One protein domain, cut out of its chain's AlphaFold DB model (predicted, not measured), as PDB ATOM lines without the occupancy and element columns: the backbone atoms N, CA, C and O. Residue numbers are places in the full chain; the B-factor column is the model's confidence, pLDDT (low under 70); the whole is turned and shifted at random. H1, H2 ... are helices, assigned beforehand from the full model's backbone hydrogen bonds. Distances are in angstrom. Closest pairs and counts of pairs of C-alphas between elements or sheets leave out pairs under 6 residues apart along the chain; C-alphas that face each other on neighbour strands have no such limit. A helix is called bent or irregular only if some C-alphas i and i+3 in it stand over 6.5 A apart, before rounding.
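What this domain is: This is residues 6 to 58 of the 58 residues of the protein "Glucosamine--fructose-6-phosphate aminotransferase" of Escherichia coli (UniProt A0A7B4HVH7). Picture a flat, open hook: one long bent helix, H1, makes the long side, and from its far end the chain folds back along an extended link, residues 37 to 47, to a short helix, H2, which lies across an empty gap from H1. The two helices have no contact with each other, and the middle of the hook is hollow. The printed part has 53 residues, with two named helices in the order H1, H2 and no named strand; the class is all helix. The whole is only just loose, close to extended, with a radius of gyration of the C-alphas of 14.6 A and spans of 43 by 27 by 14 A.

Where its parts are: Find C-alpha 6 at (18.622, 23.057, 23.945), where H1, residues 6 to 36, begins. By its hydrogen bonds it was assigned as one helix, but it is bent: C-alphas 21 and 24 are 7.7 A apart. Arm H1a, residues 6 to 21, is 24.1 A long from first to last C-alpha, and arm H1b, residues 24 to 36, is 17.6 A long. Both are irregular: C-alphas 10 and 13 are 7.1 A apart, and C-alphas 26 and 29 are 7.4 A apart. H1b ends at C-alpha 36, (-16.687, 48.170, 25.734). H2, residues 48 to 56, runs 12.6 A to C-alpha 56 at (7.290, 37.582, 35.421).

How they stand to each other: H1a has a kink of 38 degrees near Ala 14. Past residues 22 and 23, H1b stands at a steep tilt of 53 degrees to H1a. H2 is apart from H1a and from H1b, with no C-alphas within 8 A. In H2 every O i to N i+4 pair is within hydrogen-bond range; in H1a 10 of 12 are, and in H1b 7 of 9.

The domain as a whole: The two C-alphas farthest apart are those of Met 6 and Gln 36, at 43.4 A. The link from H1 to H2, 11 residues, is long. Residues 6 to 43, of which 6 to 36 belong to H1, stand free, and so do residues 47 to 53, of which 48 to 53 belong to H2. The printed part has no cut and ends at Arg 58, the chain's last residue. The mean pLDDT of the printed part is 96.2, and no printed residue is under 70.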
ATOM      1  N   MET A   6      17.754  22.207  24.771       98.25
ATOM      2  CA  MET A   6      18.622  23.057  23.945       98.25
ATOM      3  C   MET A   6      18.052  23.307  22.550       98.25
ATOM      4  O   MET A   6      18.280  24.375  21.986       98.25
ATOM      5  N   THR A   7      17.294  22.351  22.006       98.06
ATOM      6  CA  THR A   7      16.582  22.527  20.734       98.06
ATOM      7  C   THR A   7      15.575  23.667  20.857       98.06
ATOM      8  O   THR A   7      15.641  24.613  20.081       98.06
ATOM      9  N   TYR A   8      14.728  23.636  21.888       97.88
ATOM     10  CA  TYR A   8      13.703  24.661  22.087       97.88
ATOM     11  C   TYR A   8      14.290  26.033  22.425       97.88
ATOM     12  O   TYR A   8      13.854  27.022  21.849       97.88
ATOM     13  N   ILE A   9      15.330  26.091  23.264       98.25
ATOM     14  CA  ILE A   9      16.037  27.347  23.572       98.25
ATOM     15  C   ILE A   9      16.602  27.979  22.293       98.25
ATOM     16  O   ILE A   9      16.512  29.187  22.094       98.25
ATOM     17  N   SER A  10      17.151  27.167  21.388       98.25
ATOM     18  CA  SER A  10      17.696  27.668  20.118       98.25
ATOM     19  C   SER A  10      16.608  28.199  19.172       98.25
ATOM     20  O   SER A  10      16.892  29.048  18.329       98.25
ATOM     21  N   GLU A  11      15.367  27.725  19.307       98.19
ATOM     22  CA  GLU A  11      14.211  28.158  18.509       98.19
ATOM     23  C   GLU A  11      13.520  29.414  19.077       98.19
ATOM     24  O   GLU A  11      12.795  30.103  18.347       98.19
ATOM     25  N   GLU A  12      13.757  29.751  20.354       98.25
ATOM     26  CA  GLU A  12      13.122  30.883  21.045       98.25
ATOM     27  C   GLU A  12      13.207  32.213  20.275       98.25
ATOM     28  O   GLU A  12      12.167  32.865  20.145       98.25
ATOM     29  N   PRO A  13      14.353  32.635  19.697       98.56
ATOM     30  CA  PRO A  13      14.437  33.931  19.022       98.56
ATOM     31  C   PRO A  13      13.459  34.069  17.849       98.56
ATOM     32  O   PRO A  13      12.785  35.091  17.708       98.56
ATOM     33  N   ALA A  14      13.339  33.028  17.019       98.44
ATOM     34  CA  ALA A  14      12.426  33.032  15.880       98.44
ATOM     35  C   ALA A  14      10.960  33.001  16.341       98.44
ATOM     36  O   ALA A  14      10.123  33.735  15.801       98.44
ATOM     37  N   CYS A  15      10.667  32.204  17.373       98.12
ATOM     38  CA  CYS A  15       9.342  32.110  17.983       98.12
ATOM     39  C   CYS A  15       8.889  33.458  18.571       98.12
ATOM     40  O   CYS A  15       7.811  33.957  18.238       98.12
ATOM     41  N   LEU A  16       9.736  34.105  19.376       98.19
ATOM     42  CA  LEU A  16       9.444  35.402  19.992       98.19
ATOM     43  C   LEU A  16       9.286  36.510  18.944       98.19
ATOM     44  O   LEU A  16       8.360  37.316  19.041       98.19
ATOM     45  N   ALA A  17      10.121  36.521  17.901       98.56
ATOM     46  CA  ALA A  17       9.974  37.470  16.800       98.56
ATOM     47  C   ALA A  17       8.617  37.319  16.090       98.56
ATOM     48  O   ALA A  17       8.011  38.318  15.701       98.56
ATOM     49  N   GLN A  18       8.112  36.090  15.944       98.25
ATOM     50  CA  GLN A  18       6.777  35.850  15.395       98.25
ATOM     51  C   GLN A  18       5.675  36.323  16.350       98.25
ATOM     52  O   GLN A  18       4.732  36.980  15.913       98.25
ATOM     53  N   ILE A  19       5.809  36.068  17.655       98.06
ATOM     54  CA  ILE A  19       4.867  36.576  18.665       98.06
ATOM     55  C   ILE A  19       4.772  38.106  18.592       98.06
ATOM     56  O   ILE A  19       3.665  38.640  18.566       98.06
ATOM     57  N   LEU A  20       5.902  38.810  18.472       97.75
ATOM     58  CA  LEU A  20       5.937  40.272  18.341       97.75
ATOM     59  C   LEU A  20       5.339  40.797  17.029       97.75
ATOM     60  O   LEU A  20       4.854  41.926  16.997       97.75
ATOM     61  N   ARG A  21       5.341  40.011  15.950       98.19
ATOM     62  CA  ARG A  21       4.630  40.384  14.717       98.19
ATOM     63  C   ARG A  21       3.117  40.229  14.869       98.19
ATOM     64  O   ARG A  21       2.367  41.095  14.426       98.19
ATOM     65  N   ASP A  22       2.678  39.173  15.548       97.88
ATOM     66  CA  ASP A  22       1.268  38.772  15.553       97.88
ATOM     67  C   ASP A  22       0.459  39.303  16.746       97.88
ATOM     68  O   ASP A  22      -0.774  39.218  16.729       97.88
ATOM     69  N   TYR A  23       1.108  39.802  17.810       96.94
ATOM     70  CA  TYR A  23       0.432  40.032  19.098       96.94
ATOM     71  C   TYR A  23      -0.782  40.961  18.987       96.94
ATOM     72  O   TYR A  23      -1.799  40.698  19.624       96.94
ATOM     73  N   ARG A  24      -0.718  42.005  18.148       96.06
ATOM     74  CA  ARG A  24      -1.834  42.952  17.969       96.06
ATOM     75  C   ARG A  24      -3.082  42.259  17.438       96.06
ATOM     76  O   ARG A  24      -4.167  42.458  17.969       96.06
ATOM     77  N   GLN A  25      -2.922  41.410  16.424       97.31
ATOM     78  CA  GLN A  25      -4.041  40.666  15.855       97.31
ATOM     79  C   GLN A  25      -4.590  39.648  16.862       97.31
ATOM     80  O   GLN A  25      -5.803  39.525  17.010       97.31
ATOM     81  N   LYS A  26      -3.709  38.950  17.590       96.31
ATOM     82  CA  LYS A  26      -4.113  37.942  18.583       96.31
ATOM     83  C   LYS A  26      -4.830  38.551  19.795       96.31
ATOM     84  O   LYS A  26      -5.726  37.915  20.340       96.31
ATOM     85  N   LEU A  27      -4.467  39.770  20.203       96.50
ATOM     86  CA  LEU A  27      -5.072  40.464  21.348       96.50
ATOM     87  C   LEU A  27      -6.308  41.306  20.996       96.50
ATOM     88  O   LEU A  27      -7.017  41.725  21.911       96.50
ATOM     89  N   ALA A  28      -6.615  41.515  19.711       96.88
ATOM     90  CA  ALA A  28      -7.733  42.355  19.269       96.88
ATOM     91  C   ALA A  28      -9.098  42.025  19.923       96.88
ATOM     92  O   ALA A  28      -9.817  42.967  20.274       96.88
ATOM     93  N   PRO A  29      -9.477  40.749  20.164       96.06
ATOM     94  CA  PRO A  29     -10.732  40.442  20.856       96.06
ATOM     95  C   PRO A  29     -10.760  40.950  22.305       96.06
ATOM     96  O   PRO A  29     -11.760  41.515  22.745       96.06
ATOM     97  N   ILE A  30      -9.649  40.800  23.033       93.94
ATOM     98  CA  ILE A  30      -9.521  41.260  24.424       93.94
ATOM     99  C   ILE A  30      -9.523  42.789  24.470       93.94
ATOM    100  O   ILE A  30     -10.195  43.377  25.315       93.94
ATOM    101  N   GLU A  31      -8.819  43.436  23.541       94.31
ATOM    102  CA  GLU A  31      -8.811  44.895  23.427       94.31
ATOM    103  C   GLU A  31     -10.216  45.445  23.135       94.31
ATOM    104  O   GLU A  31     -10.651  46.406  23.768       94.31
ATOM    105  N   THR A  32     -10.958  44.805  22.227       96.19
ATOM    106  CA  THR A  32     -12.341  45.185  21.902       96.19
ATOM    107  C   THR A  32     -13.249  45.064  23.125       96.19
ATOM    108  O   THR A  32     -13.977  46.003  23.444       96.19
ATOM    109  N   PHE A  33     -13.153  43.952  23.858       95.38
ATOM    110  CA  PHE A  33     -13.903  43.746  25.094       95.38
ATOM    111  C   PHE A  33     -13.569  44.813  26.150       95.38
ATOM    112  O   PHE A  33     -14.467  45.434  26.720       95.38
ATOM    113  N   ALA A  34     -12.283  45.089  26.378       94.38
ATOM    114  CA  ALA A  34     -11.839  46.068  27.371       94.38
ATOM    115  C   ALA A  34     -12.234  47.516  27.024       94.38
ATOM    116  O   ALA A  34     -12.371  48.344  27.919       94.38
ATOM    117  N   ARG A  35     -12.445  47.834  25.740       93.81
ATOM    118  CA  ARG A  35     -12.978  49.140  25.310       93.81
ATOM    119  C   ARG A  35     -14.480  49.282  25.573       93.81
ATOM    120  O   ARG A  35     -14.949  50.394  25.790       93.81
ATOM    121  N   GLN A  36     -15.230  48.181  25.537       96.62
ATOM    122  CA  GLN A  36     -16.687  48.170  25.734       96.62
ATOM    123  C   GLN A  36     -17.092  48.018  27.205       96.62
ATOM    124  O   GLN A  36     -18.202  48.391  27.585       96.62
ATOM    125  N   HIS A  37     -16.196  47.497  28.042       94.88
ATOM    126  CA  HIS A  37     -16.460  47.220  29.448       94.88
ATOM    127  C   HIS A  37     -15.391  47.851  30.346       94.88
ATOM    128  O   HIS A  37     -14.203  47.700  30.071       94.88
ATOM    129  N   PRO A  38     -15.760  48.503  31.465       92.06
ATOM    130  CA  PRO A  38     -14.785  49.077  32.389       92.06
ATOM    131  C   PRO A  38     -14.055  47.975  33.179       92.06
ATOM    132  O   PRO A  38     -14.430  47.636  34.305       92.06
ATOM    133  N   VAL A  39     -12.989  47.413  32.603       93.44
ATOM    134  CA  VAL A  39     -12.143  46.402  33.254       93.44
ATOM    135  C   VAL A  39     -11.214  47.085  34.258       93.44
ATOM    136  O   VAL A  39     -10.287  47.796  33.885       93.44
ATOM    137  N   ARG A  40     -11.456  46.874  35.557       94.56
ATOM    138  CA  ARG A  40     -10.657  47.481  36.644       94.56
ATOM    139  C   ARG A  40      -9.617  46.545  37.253       94.56
ATOM    140  O   ARG A  40      -8.694  47.007  37.914       94.56
ATOM    141  N   ARG A  41      -9.810  45.233  37.112       94.38
ATOM    142  CA  ARG A  41      -8.947  44.192  37.682       94.38
ATOM    143  C   ARG A  41      -8.936  42.984  36.756       94.38
ATOM    144  O   ARG A  41      -9.969  42.647  36.184       94.38
ATOM    145  N   ILE A  42      -7.781  42.334  36.664       93.25
ATOM    146  CA  ILE A  42      -7.587  41.077  35.941       93.25
ATOM    147  C   ILE A  42      -7.134  40.034  36.963       93.25
ATOM    148  O   ILE A  42      -6.198  40.280  37.721       93.25
ATOM    149  N   LEU A  43      -7.814  38.888  36.998       95.31
ATOM    150  CA  LEU A  43      -7.424  37.724  37.792       95.31
ATOM    151  C   LEU A  43      -6.819  36.676  36.853       95.31
ATOM    152  O   LEU A  43      -7.490  36.226  35.928       95.31
ATOM    153  N   LEU A  44      -5.570  36.285  37.101       96.12
ATOM    154  CA  LEU A  44      -4.895  35.212  36.370       96.12
ATOM    155  C   LEU A  44      -4.946  33.926  37.202       96.12
ATOM    156  O   LEU A  44      -4.439  33.893  38.320       96.12
ATOM    157  N   LEU A  45      -5.559  32.872  36.660       97.69
ATOM    158  CA  LEU A  45      -5.632  31.550  37.287       97.69
ATOM    159  C   LEU A  45      -4.625  30.618  36.603       97.69
ATOM    160  O   LEU A  45      -4.821  30.234  35.452       97.69
ATOM    161  N   ALA A  46      -3.532  30.280  37.289       97.62
ATOM    162  CA  ALA A  46      -2.445  29.473  36.732       97.62
ATOM    163  C   ALA A  46      -1.705  28.669  37.819       97.62
ATOM    164  O   ALA A  46      -1.763  29.008  38.998       97.62
ATOM    165  N   THR A  47      -0.979  27.621  37.411       98.06
ATOM    166  CA  THR A  47      -0.093  26.815  38.274       98.06
ATOM    167  C   THR A  47       1.245  26.526  37.580       98.06
ATOM    168  O   THR A  47       1.361  26.684  36.361       98.06
ATOM    169  N   GLY A  48       2.260  26.118  38.346       98.00
ATOM    170  CA  GLY A  48       3.591  25.762  37.842       98.00
ATOM    171  C   GLY A  48       4.258  26.887  37.043       98.00
ATOM    172  O   GLY A  48       4.153  28.063  37.392       98.00
ATOM    173  N   SER A  49       4.919  26.540  35.937       97.56
ATOM    174  CA  SER A  49       5.609  27.518  35.082       97.56
ATOM    175  C   SER A  49       4.680  28.589  34.503       97.56
ATOM    176  O   SER A  49       5.133  29.705  34.271       97.56
ATOM    177  N   SER A  50       3.385  28.307  34.325       97.62
ATOM    178  CA  SER A  50       2.414  29.317  33.880       97.62
ATOM    179  C   SER A  50       2.140  30.366  34.960       97.62
ATOM    180  O   SER A  50       1.986  31.542  34.639       97.62
ATOM    181  N   LEU A  51       2.119  29.969  36.241       98.00
ATOM    182  CA  LEU A  51       2.054  30.924  37.352       98.00
ATOM    183  C   LEU A  51       3.337  31.760  37.412       98.00
ATOM    184  O   LEU A  51       3.263  32.976  37.553       98.00
ATOM    185  N   ASN A  52       4.499  31.129  37.231       98.06
ATOM    186  CA  ASN A  52       5.775  31.844  37.177       98.06
ATOM    187  C   ASN A  52       5.799  32.863  36.026       98.06
ATOM    188  O   ASN A  52       6.182  34.006  36.239       98.06
ATOM    189  N   ALA A  53       5.312  32.493  34.837       97.69
ATOM    190  CA  ALA A  53       5.202  33.405  33.701       97.69
ATOM    191  C   ALA A  53       4.268  34.593  33.995       97.69
ATOM    192  O   ALA A  53       4.608  35.731  33.676       97.69
ATOM    193  N   ALA A  54       3.128  34.354  34.655       97.12
ATOM    194  CA  ALA A  54       2.226  35.420  35.092       97.12
ATOM    195  C   ALA A  54       2.896  36.376  36.098       97.12
ATOM    196  O   ALA A  54       2.674  37.582  36.036       97.12
ATOM    197  N   LEU A  55       3.736  35.854  36.998       96.12
ATOM    198  CA  LEU A  55       4.512  36.662  37.943       96.12
ATOM    199  C   LEU A  55       5.644  37.446  37.264       96.12
ATOM    200  O   LEU A  55       5.934  38.559  37.694       96.12
ATOM    201  N   CYS A  56       6.262  36.899  36.214       97.38
ATOM    202  CA  CYS A  56       7.290  37.582  35.421       97.38
ATOM    203  C   CYS A  56       6.732  38.701  34.532       97.38
ATOM    204  O   CYS A  56       7.457  39.638  34.224       97.38
ATOM    205  N   ALA A  57       5.471  38.601  34.102       93.19
ATOM    206  CA  ALA A  57       4.804  39.608  33.271       93.19
ATOM    207  C   ALA A  57       4.263  40.812  34.067       93.19
ATOM    208  O   ALA A  57       3.569  41.657  33.499       93.19
ATOM    209  N   ARG A  58       4.530  40.852  35.376       70.06
ATOM    210  CA  ARG A  58       4.149  41.943  36.272       70.06
ATOM    211  C   ARG A  58       5.093  43.130  36.129       70.06
ATOM    212  O   ARG A  58       4.575  44.265  36.178       70.06
TER     213      ARG A  58